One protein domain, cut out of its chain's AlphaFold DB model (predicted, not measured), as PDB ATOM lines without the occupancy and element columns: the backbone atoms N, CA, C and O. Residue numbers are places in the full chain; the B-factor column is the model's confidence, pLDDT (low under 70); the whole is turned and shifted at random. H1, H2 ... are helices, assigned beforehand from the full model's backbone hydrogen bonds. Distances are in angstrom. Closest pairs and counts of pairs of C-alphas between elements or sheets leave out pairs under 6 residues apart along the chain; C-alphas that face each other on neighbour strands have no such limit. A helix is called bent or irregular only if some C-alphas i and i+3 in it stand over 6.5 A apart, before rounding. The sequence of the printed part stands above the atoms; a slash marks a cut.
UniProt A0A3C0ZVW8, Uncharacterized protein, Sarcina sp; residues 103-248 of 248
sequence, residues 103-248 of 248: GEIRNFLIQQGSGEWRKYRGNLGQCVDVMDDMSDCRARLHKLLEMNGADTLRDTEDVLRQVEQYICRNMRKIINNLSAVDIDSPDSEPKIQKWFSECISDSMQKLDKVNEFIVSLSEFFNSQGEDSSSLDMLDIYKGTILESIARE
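This is residues 103 to 248 of the 248 residues of an uncharacterized protein of Sarcina sp (UniProt A0A3C0ZVW8). Three long helices, H2, H3 and H4, stand side by side as a triangle and make the core of a rod; the shorter H1 packs on H2 and H3 toward one end, and H5 on H3 and H4 toward the other. This is an up-and-down bundle, each helix running against the one before it. The printed part has 146 residues, with five named helices, H1 to H5, and no named strand: all helix. It is only just loose, close to compact, with a radius of gyration of the C-alphas of 17.9 A and spans of 61 by 27 by 18 A.

H1, residues 103 to 114, begins at C-alpha 103 (0.137, 35.227, -5.657). H2, residues 118 to 148, covers 44.5 A; it is irregular, with C-alphas 119 and 122 8.0 A apart, and has a kink of 32 degrees near residue 125. H3, residues 155 to 180, covers 37.8 A. H4, residues 189 to 222, covers 49.0 A. H5, residues 228 to 246, covers 27.7 A and ends at C-alpha 246 (20.156, 23.778, -1.928).

H3 is the hub, touching the other four helices. H3 and H4 form a hairpin at a shallow tilt of 9 degrees; their closest C-alphas, Ile 167 and Ser 203, are 5.6 A apart. H2 touches H4 the same way at 14 degrees, closest at C-alphas Leu 141 and Ile 214, 6.3 A. H1 touches H2, whose residues 118 to 131 alone take part; C-alphas Gly 113 and Arg 121 are closest, 4.6 A. H1 and H5 are apart. Every O i to N i+4 pair is within hydrogen-bond range in H1, H3 and H4; H2 has 25 of 27, H5 14 of 15.

The farthest C-alphas, Ser 185 and Glu 226, are 60.7 A apart. The printed part has no cut and no long link. Residues 152, 224 to 231 and 246 to 248 have pLDDT under 70.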
ATOM      1  N   GLY A 103       1.439  34.823  -5.127       84.62
ATOM      2  CA  GLY A 103       0.137  35.227  -5.657       84.62
ATOM      3  C   GLY A 103       0.238  35.961  -6.994       84.62
ATOM      4  O   GLY A 103      -0.588  35.749  -7.881       84.62
ATOM      5  N   GLU A 104       1.269  36.787  -7.175       86.00
ATOM      6  CA  GLU A 104       1.500  37.501  -8.437       86.00
ATOM      7  C   GLU A 104       1.891  36.542  -9.562       86.00
ATOM      8  O   GLU A 104       1.313  36.613 -10.646       86.00
ATOM      9  N   ILE A 105       2.813  35.608  -9.295       87.44
ATOM     10  CA  ILE A 105       3.233  34.595 -10.276       87.44
ATOM     11  C   ILE A 105       2.046  33.713 -10.666       87.44
ATOM     12  O   ILE A 105       1.794  33.508 -11.852       87.44
ATOM     13  N   ARG A 106       1.271  33.248  -9.684       90.00
ATOM     14  CA  ARG A 106       0.068  32.448  -9.918       90.00
ATOM     15  C   ARG A 106      -0.942  33.179 -10.805       90.00
ATOM     16  O   ARG A 106      -1.400  32.634 -11.807       90.00
ATOM     17  N   ASN A 107      -1.276  34.423 -10.464       88.88
ATOM     18  CA  ASN A 107      -2.234  35.219 -11.233       88.88
ATOM     19  C   ASN A 107      -1.728  35.500 -12.652       88.88
ATOM     20  O   ASN A 107      -2.511  35.453 -13.601       88.88
ATOM     21  N   PHE A 108      -0.422  35.726 -12.805       88.62
ATOM     22  CA  PHE A 108       0.207  35.875 -14.111       88.62
ATOM     23  C   PHE A 108       0.054  34.605 -14.959       88.62
ATOM     24  O   PHE A 108      -0.386  34.696 -16.103       88.62
ATOM     25  N   LEU A 109       0.327  33.415 -14.407       88.56
ATOM     26  CA  LEU A 109       0.144  32.141 -15.118       88.56
ATOM     27  C   LEU A 109      -1.310  31.935 -15.573       88.56
ATOM     28  O   LEU A 109      -1.549  31.541 -16.716       88.56
ATOM     29  N   ILE A 110      -2.288  32.263 -14.719       89.19
ATOM     30  CA  ILE A 110      -3.723  32.184 -15.050       89.19
ATOM     31  C   ILE A 110      -4.079  33.142 -16.197       89.19
ATOM     32  O   ILE A 110      -4.786  32.763 -17.141       89.19
ATOM     33  N   GLN A 111      -3.581  34.380 -16.131       89.19
ATOM     34  CA  GLN A 111      -3.815  35.392 -17.157       89.19
ATOM     35  C   GLN A 111      -3.217  34.957 -18.499       89.19
ATOM     36  O   GLN A 111      -3.907  34.996 -19.521       89.19
ATOM     37  N   GLN A 112      -1.975  34.472 -18.497       86.50
ATOM     38  CA  GLN A 112      -1.299  34.022 -19.711       86.50
ATOM     39  C   GLN A 112      -1.926  32.760 -20.310       86.50
ATOM     40  O   GLN A 112      -2.072  32.670 -21.528       86.50
ATOM     41  N   GLY A 113      -2.401  31.828 -19.478       81.75
ATOM     42  CA  GLY A 113      -3.132  30.642 -19.937       81.75
ATOM     43  C   GLY A 113      -4.478  30.959 -20.607       81.75
ATOM     44  O   GLY A 113      -5.002  30.140 -21.364       81.75
ATOM     45  N   SER A 114      -5.035  32.149 -20.369       82.38
ATOM     46  CA  SER A 114      -6.241  32.646 -21.050       82.38
ATOM     47  C   SER A 114      -5.921  33.521 -22.273       82.38
ATOM     48  O   SER A 114      -6.759  33.656 -23.174       82.38
ATOM     49  N   GLY A 115      -4.715  34.094 -22.305       86.94
ATOM     50  CA  GLY A 115      -4.212  35.017 -23.319       86.94
ATOM     51  C   GLY A 115      -3.262  34.359 -24.318       86.94
ATOM     52  O   GLY A 115      -3.645  33.420 -25.017       86.94
ATOM     53  N   GLU A 116      -2.043  34.894 -24.402       82.50
ATOM     54  CA  GLU A 116      -1.049  34.571 -25.434       82.50
ATOM     55  C   GLU A 116      -0.590  33.108 -25.385       82.50
ATOM     56  O   GLU A 116      -0.339  32.502 -26.420       82.50
ATOM     57  N   TRP A 117      -0.556  32.488 -24.202       89.00
ATOM     58  CA  TRP A 117      -0.053  31.119 -24.020       89.00
ATOM     59  C   TRP A 117      -1.167  30.075 -23.933       89.00
ATOM     60  O   TRP A 117      -0.974  28.986 -23.389       89.00
ATOM     61  N   ARG A 118      -2.347  30.376 -24.491       88.38
ATOM     62  CA  ARG A 118      -3.534  29.503 -24.444       88.38
ATOM     63  C   ARG A 118      -3.265  28.072 -24.915       88.38
ATOM     64  O   ARG A 118      -3.870  27.139 -24.390       88.38
ATOM     65  N   LYS A 119      -2.348  27.885 -25.867       88.56
ATOM     66  CA  LYS A 119      -1.912  26.567 -26.357       88.56
ATOM     67  C   LYS A 119      -1.399  25.656 -25.231       88.56
ATOM     68  O   LYS A 119      -1.671  24.462 -25.249       88.56
ATOM     69  N   TYR A 120      -0.747  26.227 -24.218       89.00
ATOM     70  CA  TYR A 120      -0.187  25.515 -23.064       89.00
ATOM     71  C   TYR A 120      -1.050  25.633 -21.807       89.00
ATOM     72  O   TYR A 120      -0.566  25.398 -20.702       89.00
ATOM     73  N   ARG A 121      -2.337  25.983 -21.942       89.50
ATOM     74  CA  ARG A 121      -3.243  26.172 -20.798       89.50
ATOM     75  C   ARG A 121      -3.279  24.968 -19.853       89.50
ATOM     76  O   ARG A 121      -3.377  25.173 -18.651       89.50
ATOM     77  N   GLY A 122      -3.193  23.742 -20.377       90.06
ATOM     78  CA  GLY A 122      -3.129  22.530 -19.552       90.06
ATOM     79  C   GLY A 122      -1.895  22.511 -18.647       90.06
ATOM     80  O   GLY A 122      -2.028  22.385 -17.435       90.06
ATOM     81  N   ASN A 123      -0.708  22.720 -19.221       91.44
ATOM     82  CA  ASN A 123       0.555  22.740 -18.482       91.44
ATOM     83  C   ASN A 123       0.634  23.930 -17.511       91.44
ATOM     84  O   ASN A 123       1.080  23.777 -16.381       91.44
ATOM     85  N   LEU A 124       0.159  25.111 -17.924       91.19
ATOM     86  CA  LEU A 124       0.067  26.283 -17.046       91.19
ATOM     87  C   LEU A 124      -0.920  26.054 -15.894       91.19
ATOM     88  O   LEU A 124      -0.672  26.524 -14.790       91.19
ATOM     89  N   GLY A 125      -2.004  25.310 -16.137       90.38
ATOM     90  CA  GLY A 125      -2.925  24.850 -15.098       90.38
ATOM     91  C   GLY A 125      -2.211  23.988 -14.062       90.38
ATOM     92  O   GLY A 125      -2.257  24.312 -12.886       90.38
ATOM     93  N   GLN A 126      -1.430  22.998 -14.500       93.38
ATOM     94  CA  GLN A 126      -0.630  22.166 -13.590       93.38
ATOM     95  C   GLN A 126       0.385  22.980 -12.775       93.38
ATOM     96  O   GLN A 126       0.587  22.713 -11.595       93.38
ATOM     97  N   CYS A 127       1.014  24.000 -13.369       92.12
ATOM     98  CA  CYS A 127       1.879  24.921 -12.626       92.12
ATOM     99  C   CYS A 127       1.123  25.664 -11.516       92.12
ATOM    100  O   CYS A 127       1.663  25.851 -10.429       92.12
ATOM    101  N   VAL A 128      -0.111  26.094 -11.792       92.88
ATOM    102  CA  VAL A 128      -0.981  26.746 -10.804       92.88
ATOM    103  C   VAL A 128      -1.395  25.758  -9.715       92.88
ATOM    104  O   VAL A 128      -1.288  26.110  -8.546       92.88
ATOM    105  N   ASP A 129      -1.773  24.533 -10.082       93.50
ATOM    106  CA  ASP A 129      -2.166  23.483  -9.136       93.50
ATOM    107  C   ASP A 129      -1.029  23.189  -8.139       93.50
ATOM    108  O   ASP A 129      -1.240  23.211  -6.931       93.50
ATOM    109  N   VAL A 130       0.213  23.061  -8.622       93.25
ATOM    110  CA  VAL A 130       1.412  22.895  -7.775       93.25
ATOM    111  C   VAL A 130       1.602  24.070  -6.801       93.25
ATOM    112  O   VAL A 130       1.994  23.880  -5.649       93.25
ATOM    113  N   MET A 131       1.348  25.307  -7.236       92.31
ATOM    114  CA  MET A 131       1.442  26.469  -6.344       92.31
ATOM    115  C   MET A 131       0.324  26.485  -5.292       92.31
ATOM    116  O   MET A 131       0.579  26.865  -4.145       92.31
ATOM    117  N   ASP A 132      -0.885  26.066  -5.664       93.44
ATOM    118  CA  ASP A 132      -2.029  25.968  -4.756       93.44
ATOM    119  C   ASP A 132      -1.812  24.868  -3.709       93.44
ATOM    120  O   ASP A 132      -1.959  25.131  -2.514       93.44
ATOM    121  N   ASP A 133      -1.306  23.703  -4.119       93.31
ATOM    122  CA  ASP A 133      -0.939  22.610  -3.214       93.31
ATOM    123  C   ASP A 133       0.103  23.052  -2.171       93.31
ATOM    124  O   ASP A 133       0.003  22.699  -0.990       93.31
ATOM    125  N   MET A 134       1.089  23.872  -2.563       92.69
ATOM    126  CA  MET A 134       2.065  24.446  -1.624       92.69
ATOM    127  C   MET A 134       1.405  25.387  -0.611       92.69
ATOM    128  O   MET A 134       1.709  25.338   0.586       92.69
ATOM    129  N   SER A 135       0.501  26.250  -1.081       90.56
ATOM    130  CA  SER A 135      -0.248  27.165  -0.218       90.56
ATOM    131  C   SER A 135      -1.091  26.387   0.799       90.56
ATOM    132  O   SER A 135      -1.087  26.716   1.990       90.56
ATOM    133  N   ASP A 136      -1.732  25.303   0.361       92.38
ATOM    134  CA  ASP A 136      -2.516  24.411   1.212       92.38
ATOM    135  C   ASP A 136      -1.642  23.644   2.211       92.38
ATOM    136  O   ASP A 136      -2.027  23.473   3.371       92.38
ATOM    137  N   CYS A 137      -0.440  23.209   1.819       89.75
ATOM    138  CA  CYS A 137       0.545  22.638   2.744       89.75
ATOM    139  C   CYS A 137       0.904  23.629   3.858       89.75
ATOM    140  O   CYS A 137       0.871  23.273   5.038       89.75
ATOM    141  N   ARG A 138       1.184  24.890   3.509       89.94
ATOM    142  CA  ARG A 138       1.512  25.928   4.495       89.94
ATOM    143  C   ARG A 138       0.336  26.216   5.430       89.94
ATOM    144  O   ARG A 138       0.537  26.316   6.637       89.94
ATOM    145  N   ALA A 139      -0.883  26.304   4.898       90.00
ATOM    146  CA  ALA A 139      -2.085  26.505   5.705       90.00
ATOM    147  C   ALA A 139      -2.333  25.333   6.673       90.00
ATOM    148  O   ALA A 139      -2.672  25.551   7.839       90.00
ATOM    149  N   ARG A 140      -2.117  24.090   6.218       89.38
ATOM    150  CA  ARG A 140      -2.209  22.889   7.061       89.38
ATOM    151  C   ARG A 140      -1.155  22.886   8.165       89.38
ATOM    152  O   ARG A 140      -1.517  22.640   9.313       89.38
ATOM    153  N   LEU A 141       0.102  23.204   7.846       88.81
ATOM    154  CA  LEU A 141       1.169  23.318   8.842       88.81
ATOM    155  C   LEU A 141       0.824  24.366   9.903       88.81
ATOM    156  O   LEU A 141       0.838  24.055  11.091       88.81
ATOM    157  N   HIS A 142       0.461  25.576   9.476       87.81
ATOM    158  CA  HIS A 142       0.124  26.669  10.383       87.81
ATOM    159  C   HIS A 142      -0.992  26.267  11.356       87.81
ATOM    160  O   HIS A 142      -0.849  26.391  12.571       87.81
ATOM    161  N   LYS A 143      -2.063  25.658  10.833       87.81
ATOM    162  CA  LYS A 143      -3.168  25.141  11.648       87.81
ATOM    163  C   LYS A 143      -2.719  24.058  12.636       87.81
ATOM    164  O   LYS A 143      -3.193  24.045  13.768       87.81
ATOM    165  N   LEU A 144      -1.836  23.141  12.232       86.12
ATOM    166  CA  LEU A 144      -1.300  22.108  13.127       86.12
ATOM    167  C   LEU A 144      -0.493  22.718  14.275       86.12
ATOM    168  O   LEU A 144      -0.658  22.289  15.416       86.12
ATOM    169  N   LEU A 145       0.332  23.729  13.995       86.50
ATOM    170  CA  LEU A 145       1.110  24.425  15.020       86.50
ATOM    171  C   LEU A 145       0.204  25.189  15.996       86.50
ATOM    172  O   LEU A 145       0.390  25.077  17.208       86.50
ATOM    173  N   GLU A 146      -0.805  25.906  15.486       86.81
ATOM    174  CA  GLU A 146      -1.757  26.657  16.312       86.81
ATOM    175  C   GLU A 146      -2.588  25.748  17.226       86.81
ATOM    176  O   GLU A 146      -2.712  26.023  18.419       86.81
ATOM    177  N   MET A 147      -3.133  24.643  16.700       85.94
ATOM    178  CA  MET A 147      -3.965  23.719  17.487       85.94
ATOM    179  C   MET A 147      -3.190  23.036  18.618       85.94
ATOM    180  O   MET A 147      -3.777  22.723  19.651       85.94
ATOM    181  N   ASN A 148      -1.889  22.806  18.427       81.69
ATOM    182  CA  ASN A 148      -1.035  22.126  19.401       81.69
ATOM    183  C   ASN A 148      -0.217  23.094  20.274       81.69
ATOM    184  O   ASN A 148       0.536  22.646  21.135       81.69
ATOM    185  N   GLY A 149      -0.343  24.413  20.071       76.31
ATOM    186  CA  GLY A 149       0.416  25.421  20.821       76.31
ATOM    187  C   GLY A 149       1.936  25.298  20.651       76.31
ATOM    188  O   GLY A 149       2.695  25.643  21.558       76.31
ATOM    189  N   ALA A 150       2.390  24.772  19.512       76.00
ATOM    190  CA  ALA A 150       3.778  24.389  19.275       76.00
ATOM    191  C   ALA A 150       4.631  25.562  18.761       76.00
ATOM    192  O   ALA A 150       5.206  25.509  17.673       76.00
ATOM    193  N   ASP A 151       4.743  26.627  19.564       70.12
ATOM    194  CA  ASP A 151       5.541  27.820  19.232       70.12
ATOM    195  C   ASP A 151       7.030  27.506  18.996       70.12
ATOM    196  O   ASP A 151       7.722  28.239  18.289       70.12
ATOM    197  N   THR A 152       7.529  26.408  19.570       67.06
ATOM    198  CA  THR A 152       8.916  25.945  19.428       67.06
ATOM    199  C   THR A 152       9.248  25.414  18.037       67.06
ATOM    200  O   THR A 152      10.423  25.375  17.695       67.06
ATOM    201  N   LEU A 153       8.241  25.034  17.243       73.06
ATOM    202  CA  LEU A 153       8.405  24.498  15.888       73.06
ATOM    203  C   LEU A 153       8.053  25.523  14.801       73.06
ATOM    204  O   LEU A 153       7.880  25.161  13.641       73.06
ATOM    205  N   ARG A 154       7.953  26.815  15.138       75.25
ATOM    206  CA  ARG A 154       7.701  27.890  14.158       75.25
ATOM    207  C   ARG A 154       8.776  28.017  13.078       75.25
ATOM    208  O   ARG A 154       8.483  28.489  11.988       75.25
ATOM    209  N   ASP A 155       9.993  27.551  13.343       78.69
ATOM    210  CA  ASP A 155      11.069  27.449  12.351       78.69
ATOM    211  C   ASP A 155      10.679  26.575  11.141       78.69
ATOM    212  O   ASP A 155      11.200  26.754  10.040       78.69
ATOM    213  N   THR A 156       9.714  25.667  11.304       79.00
ATOM    214  CA  THR A 156       9.174  24.856  10.202       79.00
ATOM    215  C   THR A 156       8.419  25.681   9.165       79.00
ATOM    216  O   THR A 156       8.459  25.350   7.977       79.00
ATOM    217  N   GLU A 157       7.800  26.798   9.562       84.00
ATOM    218  CA  GLU A 157       7.152  27.720   8.623       84.00
ATOM    219  C   GLU A 157       8.188  28.365   7.690       84.00
ATOM    220  O   GLU A 157       7.928  28.546   6.499       84.00
ATOM    221  N   ASP A 158       9.396  28.637   8.197       83.50
ATOM    222  CA  ASP A 158      10.506  29.156   7.396       83.50
ATOM    223  C   ASP A 158      11.054  28.127   6.403       83.50
ATOM    224  O   ASP A 158      11.451  28.499   5.294       83.50
ATOM    225  N   VAL A 159      11.051  26.839   6.756       84.31
ATOM    226  CA  VAL A 159      11.422  25.756   5.831       84.31
ATOM    227  C   VAL A 159      10.421  25.683   4.678       84.31
ATOM    228  O   VAL A 159      10.823  25.704   3.513       84.31
ATOM    229  N   LEU A 160       9.115  25.688   4.968       87.94
ATOM    230  CA  LEU A 160       8.082  25.674   3.924       87.94
ATOM    231  C   LEU A 160       8.106  26.945   3.071       87.94
ATOM    232  O   LEU A 160       7.913  26.868   1.859       87.94
ATOM    233  N   ARG A 161       8.401  28.106   3.666       87.25
ATOM    234  CA  ARG A 161       8.587  29.359   2.924       87.25
ATOM    235  C   ARG A 161       9.739  29.259   1.923       87.25
ATOM    236  O   ARG A 161       9.622  29.770   0.813       87.25
ATOM    237  N   GLN A 162      10.838  28.590   2.271       87.12
ATOM    238  CA  GLN A 162      11.943  28.366   1.333       87.12
ATOM    239  C   GLN A 162      11.545  27.442   0.175       87.12
ATOM    240  O   GLN A 162      11.901  27.725  -0.970       87.12
ATOM    241  N   VAL A 163      10.755  26.398   0.439       87.94
ATOM    242  CA  VAL A 163      10.215  25.522  -0.616       87.94
ATOM    243  C   VAL A 163       9.245  26.280  -1.527       87.94
ATOM    244  O   VAL A 163       9.358  26.191  -2.746       87.94
ATOM    245  N   GLU A 164       8.352  27.100  -0.969       89.44
ATOM    246  CA  GLU A 164       7.443  27.957  -1.742       89.44
ATOM    247  C   GLU A 164       8.221  28.911  -2.661       89.44
ATOM    248  O   GLU A 164       7.900  29.046  -3.844       89.44
ATOM    249  N   GLN A 165       9.295  29.524  -2.156       90.12
ATOM    250  CA  GLN A 165      10.172  30.369  -2.968       90.12
ATOM    251  C   GLN A 165      10.892  29.578  -4.064       90.12
ATOM    252  O   GLN A 165      11.061  30.088  -5.172       90.12
ATOM    253  N   TYR A 166      11.293  28.336  -3.797       89.94
ATOM    254  CA  TYR A 166      11.881  27.461  -4.808       89.94
ATOM    255  C   TYR A 166      10.879  27.108  -5.919       89.94
ATOM    256  O   TYR A 166      11.191  27.270  -7.100       89.94
ATOM    257  N   ILE A 167       9.641  26.743  -5.567       90.56
ATOM    258  CA  ILE A 167       8.564  26.508  -6.542       90.56
ATOM    259  C   ILE A 167       8.315  27.779  -7.365       90.56
ATOM    260  O   ILE A 167       8.273  27.725  -8.594       90.56
ATOM    261  N   CYS A 168       8.263  28.951  -6.722       90.00
ATOM    262  CA  CYS A 168       8.135  30.235  -7.417       90.00
ATOM    263  C   CYS A 168       9.282  30.489  -8.408       90.00
ATOM    264  O   CYS A 168       9.041  30.974  -9.517       90.00
ATOM    265  N   ARG A 169      10.525  30.130  -8.056       90.56
ATOM    266  CA  ARG A 169      11.671  30.216  -8.977       90.56
ATOM    267  C   ARG A 169      11.473  29.319 -10.191       90.56
ATOM    268  O   ARG A 169      11.721  29.779 -11.302       90.56
ATOM    269  N   ASN A 170      11.006  28.086 -10.012       90.38
ATOM    270  CA  ASN A 170      10.735  27.181 -11.130       90.38
ATOM    271  C   ASN A 170       9.632  27.719 -12.045       90.38
ATOM    272  O   ASN A 170       9.822  27.784 -13.260       90.38
ATOM    273  N   MET A 171       8.535  28.229 -11.484       91.75
ATOM    274  CA  MET A 171       7.477  28.856 -12.285       91.75
ATOM    275  C   MET A 171       7.983  30.088 -13.041       91.75
ATOM    276  O   MET A 171       7.661  30.292 -14.211       91.75
ATOM    277  N   ARG A 172       8.868  30.875 -12.422       89.75
ATOM    278  CA  ARG A 172       9.529  31.994 -13.094       89.75
ATOM    279  C   ARG A 172      10.471  31.545 -14.213       89.75
ATOM    280  O   ARG A 172      10.522  32.217 -15.240       89.75
ATOM    281  N   LYS A 173      11.197  30.430 -14.055       90.31
ATOM    282  CA  LYS A 173      12.014  29.846 -15.137       90.31
ATOM    283  C   LYS A 173      11.132  29.535 -16.349       90.31
ATOM    284  O   LYS A 173      11.486  29.932 -17.454       90.31
ATOM    285  N   ILE A 174       9.966  28.918 -16.138       90.75
ATOM    286  CA  ILE A 174       8.992  28.647 -17.209       90.75
ATOM    287  C   ILE A 174       8.536  29.951 -17.872       90.75
ATOM    288  O   ILE A 174       8.619  30.069 -19.091       90.75
ATOM    289  N   ILE A 175       8.105  30.940 -17.083       90.06
ATOM    290  CA  ILE A 175       7.650  32.249 -17.584       90.06
ATOM    291  C   ILE A 175       8.726  32.909 -18.453       90.06
ATOM    292  O   ILE A 175       8.442  33.347 -19.568       90.06
ATOM    293  N   ASN A 176       9.965  32.957 -17.963       90.12
ATOM    294  CA  ASN A 176      11.084  33.559 -18.683       90.12
ATOM    295  C   ASN A 176      11.386  32.803 -19.982       90.12
ATOM    296  O   ASN A 176      11.599  33.428 -21.016       90.12
ATOM    297  N   ASN A 177      11.380  31.469 -19.935       89.88
ATOM    298  CA  ASN A 177      11.654  30.629 -21.094       89.88
ATOM    299  C   ASN A 177      10.575  30.777 -22.173       89.88
ATOM    300  O   ASN A 177      10.915  30.947 -23.340       89.88
ATOM    301  N   LEU A 178       9.294  30.774 -21.790       88.94
ATOM    302  CA  LEU A 178       8.171  31.003 -22.706       88.94
ATOM    303  C   LEU A 178       8.206  32.401 -23.320       88.94
ATOM    304  O   LEU A 178       7.936  32.554 -24.503       88.94
ATOM    305  N   SER A 179       8.590  33.410 -22.536       87.75
ATOM    306  CA  SER A 179       8.711  34.790 -23.022       87.75
ATOM    307  C   SER A 179       9.884  34.986 -23.993       87.75
ATOM    308  O   SER A 179       9.917  35.973 -24.723       87.75
ATOM    309  N   ALA A 180      10.869  34.083 -23.984       88.31
ATOM    310  CA  ALA A 180      12.083  34.181 -24.793       88.31
ATOM    311  C   ALA A 180      12.009  33.414 -26.123       88.31
ATOM    312  O   ALA A 180      12.907  33.560 -26.954       88.31
ATOM    313  N   VAL A 181      10.983  32.581 -26.325       88.81
ATOM    314  CA  VAL A 181      10.841  31.745 -27.524       88.81
ATOM    315  C   VAL A 181       9.600  32.101 -28.324       88.81
ATOM    316  O   VAL A 181       8.601  32.564 -27.787       88.81
ATOM    317  N   ASP A 182       9.655  31.814 -29.622       86.25
ATOM    318  CA  ASP A 182       8.458  31.780 -30.450       86.25
ATOM    319  C   ASP A 182       7.669  30.499 -30.139       86.25
ATOM    320  O   ASP A 182       8.095  29.390 -30.478       86.25
ATOM    321  N   ILE A 183       6.547  30.676 -29.445       84.50
ATOM    322  CA  ILE A 183       5.625  29.630 -28.983       84.50
ATOM    323  C   ILE A 183       4.823  28.972 -30.117       84.50
ATOM    324  O   ILE A 183       4.335  27.847 -29.959       84.50
ATOM    325  N   ASP A 184       4.700  29.649 -31.260       84.81
ATOM    326  CA  ASP A 184       3.987  29.130 -32.428       84.81
ATOM    327  C   ASP A 184       4.922  28.353 -33.366       84.81
ATOM    328  O   ASP A 184       4.460  27.576 -34.207       84.81
ATOM    329  N   SER A 185       6.240  28.480 -33.172       86.50
ATOM    330  CA  SER A 185       7.238  27.713 -33.913       86.50
ATOM    331  C   SER A 185       7.215  26.219 -33.539       86.50
ATOM    332  O   SER A 185       7.390  25.865 -32.365       86.50
ATOM    333  N   PRO A 186       7.083  25.303 -34.521       82.31
ATOM    334  CA  PRO A 186       7.139  23.857 -34.290       82.31
ATOM    335  C   PRO A 186       8.454  23.382 -33.656       82.31
ATOM    336  O   PRO A 186       8.456  22.406 -32.909       82.31
ATOM    337  N   ASP A 187       9.562  24.084 -33.907       86.12
ATOM    338  CA  ASP A 187      10.889  23.731 -33.384       86.12
ATOM    339  C   ASP A 187      11.034  24.032 -31.879       86.12
ATOM    340  O   ASP A 187      11.895  23.466 -31.195       86.12
ATOM    341  N   SER A 188      10.189  24.923 -31.349       86.19
ATOM    342  CA  SER A 188      10.152  25.299 -29.931       86.19
ATOM    343  C   SER A 188       9.303  24.341 -29.094       86.19
ATOM    344  O   SER A 188       9.592  24.152 -27.911       86.19
ATOM    345  N   GLU A 189       8.293  23.697 -29.692       88.12
ATOM    346  CA  GLU A 189       7.316  22.847 -28.994       88.12
ATOM    347  C   GLU A 189       7.967  21.757 -28.117       88.12
ATOM    348  O   GLU A 189       7.633  21.680 -26.931       88.12
ATOM    349  N   PRO A 190       8.950  20.962 -28.596       90.19
ATOM    350  CA  PRO A 190       9.556  19.918 -27.768       90.19
ATOM    351  C   PRO A 190      10.331  20.486 -26.574       90.19
ATOM    352  O   PRO A 190      10.369  19.875 -25.506       90.19
ATOM    353  N   LYS A 191      10.948  21.664 -26.739       90.81
ATOM    354  CA  LYS A 191      11.699  22.336 -25.669       90.81
ATOM    355  C   LYS A 191      10.753  22.870 -24.601       90.81
ATOM    356  O   LYS A 191      11.017  22.680 -23.420       90.81
ATOM    357  N   ILE A 192       9.638  23.468 -25.020       91.12
ATOM    358  CA  ILE A 192       8.613  23.993 -24.116       91.12
ATOM    359  C   ILE A 192       8.004  22.867 -23.277       91.12
ATOM    360  O   ILE A 192       7.963  22.975 -22.052       91.12
ATOM    361  N   GLN A 193       7.607  21.755 -23.906       91.12
ATOM    362  CA  GLN A 193       7.068  20.596 -23.184       91.12
ATOM    363  C   GLN A 193       8.078  20.023 -22.185       91.12
ATOM    364  O   GLN A 193       7.718  19.700 -21.052       91.12
ATOM    365  N   LYS A 194       9.356  19.954 -22.575       92.62
ATOM    366  CA  LYS A 194      10.434  19.516 -21.686       92.62
ATOM    367  C   LYS A 194      10.583  20.440 -20.472       92.62
ATOM    368  O   LYS A 194      10.627  19.939 -19.353       92.62
ATOM    369  N   TRP A 195      10.597  21.760 -20.665       92.62
ATOM    370  CA  TRP A 195      10.704  22.720 -19.558       92.62
ATOM    371  C   TRP A 195       9.552  22.607 -18.566       92.62
ATOM    372  O   TRP A 195       9.792  22.618 -17.359       92.62
ATOM    373  N   PHE A 196       8.319  22.466 -19.061       92.44
ATOM    374  CA  PHE A 196       7.164  22.216 -18.203       92.44
ATOM    375  C   PHE A 196       7.320  20.914 -17.423       92.44
ATOM    376  O   PHE A 196       7.168  20.921 -16.207       92.44
ATOM    377  N   SER A 197       7.653  19.813 -18.101       92.56
ATOM    378  CA  SER A 197       7.785  18.502 -17.464       92.56
ATOM    379  C   SER A 197       8.857  18.494 -16.372       92.56
ATOM    380  O   SER A 197       8.585  18.016 -15.273       92.56
ATOM    381  N   GLU A 198      10.035  19.061 -16.643       92.50
ATOM    382  CA  GLU A 198      11.135  19.143 -15.677       92.50
ATOM    383  C   GLU A 198      10.750  20.002 -14.469       92.50
ATOM    384  O   GLU A 198      10.884  19.554 -13.335       92.50
ATOM    385  N   CYS A 199      10.212  21.204 -14.700       91.62
ATOM    386  CA  CYS A 199       9.868  22.119 -13.612       91.62
ATOM    387  C   CYS A 199       8.695  21.611 -12.761       91.62
ATOM    388  O   CYS A 199       8.744  21.725 -11.540       91.62
ATOM    389  N   ILE A 200       7.648  21.056 -13.384       92.44
ATOM    390  CA  ILE A 200       6.486  20.515 -12.665       92.44
ATOM    391  C   ILE A 200       6.904  19.280 -11.870       92.44
ATOM    392  O   ILE A 200       6.611  19.205 -10.681       92.44
ATOM    393  N   SER A 201       7.621  18.336 -12.491       93.00
ATOM    394  CA  SER A 201       8.051  17.112 -11.810       93.00
ATOM    395  C   SER A 201       8.958  17.416 -10.622       93.00
ATOM    396  O   SER A 201       8.750  16.863  -9.543       93.00
ATOM    397  N   ASP A 202       9.917  18.322 -10.793       92.06
ATOM    398  CA  ASP A 202      10.803  18.737  -9.714       92.06
ATOM    399  C   ASP A 202      10.035  19.430  -8.573       92.06
ATOM    400  O   ASP A 202      10.178  19.059  -7.406       92.06
ATOM    401  N   SER A 203       9.136  20.369  -8.886       91.38
ATOM    402  CA  SER A 203       8.311  21.028  -7.867       91.38
ATOM    403  C   SER A 203       7.367  20.064  -7.137       91.38
ATOM    404  O   SER A 203       7.231  20.173  -5.919       91.38
ATOM    405  N   MET A 204       6.781  19.084  -7.833       91.69
ATOM    406  CA  MET A 204       5.970  18.032  -7.208       91.69
ATOM    407  C   MET A 204       6.795  17.163  -6.254       91.69
ATOM    408  O   MET A 204       6.363  16.925  -5.133       91.69
ATOM    409  N   GLN A 205       8.021  16.774  -6.622       91.44
ATOM    410  CA  GLN A 205       8.893  16.015  -5.714       91.44
ATOM    411  C   GLN A 205       9.215  16.785  -4.427       91.44
ATOM    412  O   GLN A 205       9.351  16.184  -3.359       91.44
ATOM    413  N   LYS A 206       9.368  18.114  -4.505       89.50
ATOM    414  CA  LYS A 206       9.565  18.943  -3.308       89.50
ATOM    415  C   LYS A 206       8.291  19.017  -2.462       89.50
ATOM    416  O   LYS A 206       8.387  18.953  -1.238       89.50
ATOM    417  N   LEU A 207       7.120  19.101  -3.092       90.25
ATOM    418  CA  LEU A 207       5.828  19.062  -2.403       90.25
ATOM    419  C   LEU A 207       5.563  17.735  -1.703       90.25
ATOM    420  O   LEU A 207       5.096  17.747  -0.567       90.25
ATOM    421  N   ASP A 208       5.891  16.611  -2.332       90.12
ATOM    422  CA  ASP A 208       5.720  15.287  -1.731       90.12
ATOM    423  C   ASP A 208       6.504  15.184  -0.418       90.12
ATOM    424  O   ASP A 208       5.943  14.810   0.609       90.12
ATOM    425  N   LYS A 209       7.756  15.664  -0.396       87.19
ATOM    426  CA  LYS A 209       8.568  15.729   0.833       87.19
ATOM    427  C   LYS A 209       7.974  16.646   1.902       87.19
ATOM    428  O   LYS A 209       8.062  16.348   3.091       87.19
ATOM    429  N   VAL A 210       7.383  17.774   1.503       89.06
ATOM    430  CA  VAL A 210       6.689  18.674   2.438       89.06
ATOM    431  C   VAL A 210       5.435  18.004   3.007       89.06
ATOM    432  O   VAL A 210       5.181  18.118   4.204       89.06
ATOM    433  N   ASN A 211       4.670  17.283   2.186       88.69
ATOM    434  CA  ASN A 211       3.509  16.521   2.641       88.69
ATOM    435  C   ASN A 211       3.918  15.415   3.622       88.69
ATOM    436  O   ASN A 211       3.304  15.304   4.681       88.69
ATOM    437  N   GLU A 212       4.970  14.648   3.316       87.50
ATOM    438  CA  GLU A 212       5.540  13.646   4.229       87.50
ATOM    439  C   GLU A 212       5.924  14.275   5.574       87.50
ATOM    440  O   GLU A 212       5.522  13.782   6.627       87.50
ATOM    441  N   PHE A 213       6.605  15.425   5.547       87.06
ATOM    442  CA  PHE A 213       6.962  16.162   6.756       87.06
ATOM    443  C   PHE A 213       5.738  16.594   7.579       87.06
ATOM    444  O   PHE A 213       5.721  16.414   8.796       87.06
ATOM    445  N   ILE A 214       4.697  17.137   6.936       87.12
ATOM    446  CA  ILE A 214       3.458  17.547   7.617       87.12
ATOM    447  C   ILE A 214       2.761  16.342   8.264       87.12
ATOM    448  O   ILE A 214       2.250  16.457   9.380       87.12
ATOM    449  N   VAL A 215       2.746  15.189   7.588       87.31
ATOM    450  CA  VAL A 215       2.176  13.948   8.130       87.31
ATOM    451  C   VAL A 215       2.964  13.490   9.355       87.31
ATOM    452  O   VAL A 215       2.366  13.305  10.413       87.31
ATOM    453  N   SER A 216       4.294  13.404   9.262       84.06
ATOM    454  CA  SER A 216       5.142  13.033  10.402       84.06
ATOM    455  C   SER A 216       5.022  14.016  11.569       84.06
ATOM    456  O   SER A 216       5.019  13.610  12.729       84.06
ATOM    457  N   LEU A 217       4.854  15.310  11.292       84.31
ATOM    458  CA  LEU A 217       4.606  16.309  12.328       84.31
ATOM    459  C   LEU A 217       3.253  16.095  13.020       84.31
ATOM    460  O   LEU A 217       3.151  16.228  14.239       84.31
ATOM    461  N   SER A 218       2.216  15.733  12.266       85.94
ATOM    462  CA  SER A 218       0.925  15.374  12.853       85.94
ATOM    463  C   SER A 218       1.028  14.127  13.734       85.94
ATOM    464  O   SER A 218       0.394  14.082  14.787       85.94
ATOM    465  N   GLU A 219       1.801  13.122  13.325       83.31
ATOM    466  CA  GLU A 219       2.047  11.915  14.124       83.31
ATOM    467  C   GLU A 219       2.797  12.242  15.421       83.31
ATOM    468  O   GLU A 219       2.402  11.769  16.487       83.31
ATOM    469  N   PHE A 220       3.799  13.124  15.353       81.19
ATOM    470  CA  PHE A 220       4.521  13.623  16.525       81.19
ATOM    471  C   PHE A 220       3.608  14.339  17.528       81.19
ATOM    472  O   PHE A 220       3.698  14.113  18.736       81.19
ATOM    473  N   PHE A 221       2.694  15.189  17.052       81.31
ATOM    474  CA  PHE A 221       1.735  15.837  17.947       81.31
ATOM    475  C   PHE A 221       0.767  14.837  18.581       81.31
ATOM    476  O   PHE A 221       0.467  14.938  19.771       81.31
ATOM    477  N   ASN A 222       0.333  13.826  17.825       82.38
ATOM    478  CA  ASN A 222      -0.546  12.778  18.339       82.38
ATOM    479  C   ASN A 222       0.134  11.892  19.397       82.38
ATOM    480  O   ASN A 222      -0.549  11.402  20.296       82.38
ATOM    481  N   SER A 223       1.457  11.712  19.331       77.94
ATOM    482  CA  SER A 223       2.231  10.993  20.354       77.94
ATOM    483  C   SER A 223       2.583  11.850  21.580       77.94
ATOM    484  O   SER A 223       3.275  11.373  22.476       77.94
ATOM    485  N   GLN A 224       2.115  13.108  21.640       67.38
ATOM    486  CA  GLN A 224       2.398  14.076  22.714       67.38
ATOM    487  C   GLN A 224       3.898  14.259  23.013       67.38
ATOM    488  O   GLN A 224       4.275  14.671  24.110       67.38
ATOM    489  N   GLY A 225       4.769  13.956  22.047       60.56
ATOM    490  CA  GLY A 225       6.216  14.033  22.232       60.56
ATOM    491  C   GLY A 225       6.800  13.016  23.220       60.56
ATOM    492  O   GLY A 225       7.928  13.212  23.666       60.56
ATOM    493  N   GLU A 226       6.084  11.933  23.559       57.28
ATOM    494  CA  GLU A 226       6.637  10.843  24.387       57.28
ATOM    495  C   GLU A 226       7.790  10.109  23.684       57.28
ATOM    496  O   GLU A 226       8.664   9.537  24.340       57.28
ATOM    497  N   ASP A 227       7.831  10.165  22.351       60.12
ATOM    498  CA  ASP A 227       8.843   9.497  21.548       60.12
ATOM    499  C   ASP A 227       9.929  10.483  21.092       60.12
ATOM    500  O   ASP A 227       9.809  11.164  20.072       60.12
ATOM    501  N   SER A 228      11.018  10.570  21.863       57.81
ATOM    502  CA  SER A 228      12.188  11.413  21.546       57.81
ATOM    503  C   SER A 228      12.769  11.167  20.146       57.81
ATOM    504  O   SER A 228      13.324  12.084  19.546       57.81
ATOM    505  N   SER A 229      12.565   9.968  19.587       61.72
ATOM    506  CA  SER A 229      12.977   9.622  18.223       61.72
ATOM    507  C   SER A 229      12.241  10.431  17.146       61.72
ATOM    508  O   SER A 229      12.774  10.666  16.064       61.72
ATOM    509  N   SER A 230      11.032  10.909  17.448       65.00
ATOM    510  CA  SER A 230      10.194  11.645  16.500       65.00
ATOM    511  C   SER A 230      10.662  13.089  16.290       65.00
ATOM    512  O   SER A 230      10.485  13.631  15.203       65.00
ATOM    513  N   LEU A 231      11.314  13.706  17.284       69.50
ATOM    514  CA  LEU A 231      11.923  15.039  17.148       69.50
ATOM    515  C   LEU A 231      13.154  15.004  16.235       69.50
ATOM    516  O   LEU A 231      13.258  15.818  15.318       69.50
ATOM    517  N   ASP A 232      14.028  14.013  16.426       70.81
ATOM    518  CA  ASP A 232      15.196  13.803  15.566       70.81
ATOM    519  C   ASP A 232      14.769  13.506  14.118       70.81
ATOM    520  O   ASP A 232      15.362  14.020  13.169       70.81
ATOM    521  N   MET A 233      13.689  12.738  13.930       70.44
ATOM    522  CA  MET A 233      13.106  12.491  12.608       70.44
ATOM    523  C   MET A 233      12.595  13.776  11.945       70.44
ATOM    524  O   MET A 233      12.830  13.975  10.752       70.44
ATOM    525  N   LEU A 234      11.944  14.678  12.690       75.12
ATOM    526  CA  LEU A 234      11.500  15.969  12.153       75.12
ATOM    527  C   LEU A 234      12.680  16.833  11.702       75.12
ATOM    528  O   LEU A 234      12.614  17.426  10.625       75.12
ATOM    529  N   ASP A 235      13.769  16.876  12.468       77.62
ATOM    530  CA  ASP A 235      14.966  17.624  12.080       77.62
ATOM    531  C   ASP A 235      15.683  16.992  10.871       77.62
ATOM    532  O   ASP A 235      16.155  17.718   9.991       77.62
ATOM    533  N   ILE A 236      15.679  15.658  10.743       77.88
ATOM    534  CA  ILE A 236      16.157  14.958   9.537       77.88
ATOM    535  C   ILE A 236      15.306  15.329   8.315       77.88
ATOM    536  O   ILE A 236      15.861  15.597   7.243       77.88
ATOM    537  N   TYR A 237      13.979  15.396   8.446       75.38
ATOM    538  CA  TYR A 237      13.106  15.821   7.350       75.38
ATOM    539  C   TYR A 237      13.337  17.286   6.967       75.38
ATOM    540  O   TYR A 237      13.480  17.577   5.778       75.38
ATOM    541  N   LYS A 238      13.459  18.200   7.943       80.06
ATOM    542  CA  LYS A 238      13.828  19.604   7.680       80.06
ATOM    543  C   LYS A 238      15.148  19.681   6.911       80.06
ATOM    544  O   LYS A 238      15.214  20.345   5.877       80.06
ATOM    545  N   GLY A 239      16.174  18.964   7.375       78.50
ATOM    546  CA  GLY A 239      17.477  18.890   6.716       78.50
ATOM    547  C   GLY A 239      17.376  18.354   5.288       78.50
ATOM    548  O   GLY A 239      17.904  18.960   4.363       78.50
ATOM    549  N   THR A 240      16.614  17.282   5.078       78.56
ATOM    550  CA  THR A 240      16.413  16.665   3.758       78.56
ATOM    551  C   THR A 240      15.689  17.598   2.785       78.56
ATOM    552  O   THR A 240      16.049  17.665   1.605       78.56
ATOM    553  N   ILE A 241      14.682  18.338   3.259       79.25
ATOM    554  CA  ILE A 241      13.971  19.340   2.459       79.25
ATOM    555  C   ILE A 241      14.936  20.458   2.060       79.25
ATOM    556  O   ILE A 241      15.063  20.746   0.868       79.25
ATOM    557  N   LEU A 242      15.661  21.030   3.027       81.38
ATOM    558  CA  LEU A 242      16.614  22.118   2.794       81.38
ATOM    559  C   LEU A 242      17.771  21.697   1.877       81.38
ATOM    560  O   LEU A 242      18.123  22.426   0.952       81.38
ATOM    561  N   GLU A 243      18.328  20.500   2.056       79.81
ATOM    562  CA  GLU A 243      19.344  19.966   1.148       79.81
ATOM    563  C   GLU A 243      18.803  19.786  -0.268       79.81
ATOM    564  O   GLU A 243      19.507  20.055  -1.241       79.81
ATOM    565  N   SER A 244      17.550  19.346  -0.403       75.31
ATOM    566  CA  SER A 244      16.960  19.112  -1.718       75.31
ATOM    567  C   SER A 244      16.735  20.392  -2.521       75.31
ATOM    568  O   SER A 244      16.757  20.325  -3.745       75.31
ATOM    569  N   ILE A 245      16.554  21.536  -1.856       76.75
ATOM    570  CA  ILE A 245      16.440  22.849  -2.510       76.75
ATOM    571  C   ILE A 245      17.791  23.568  -2.653       76.75
ATOM    572  O   ILE A 245      17.884  24.507  -3.434       76.75
ATOM    573  N   ALA A 246      18.826  23.160  -1.904       68.75
ATOM    574  CA  ALA A 246      20.156  23.778  -1.928       68.75
ATOM    575  C   ALA A 246      21.118  23.162  -2.961       68.75
ATOM    576  O   ALA A 246      22.126  23.778  -3.299       68.75
ATOM    577  N   ARG A 247      20.849  21.939  -3.437       56.84
ATOM    578  CA  ARG A 247      21.680  21.247  -4.444       56.84
ATOM    579  C   ARG A 247      21.444  21.727  -5.889       56.84
ATOM    580  O   ARG A 247      22.080  21.183  -6.791       56.84
ATOM    581  N   GLU A 248      20.588  22.726  -6.104       48.56
ATOM    582  CA  GLU A 248      20.226  23.298  -7.416       48.56
ATOM    583  C   GLU A 248      20.310  24.827  -7.447       48.56
ATOM    584  O   GLU A 248      20.615  25.365  -8.537       48.56
TER     585      GLU A 248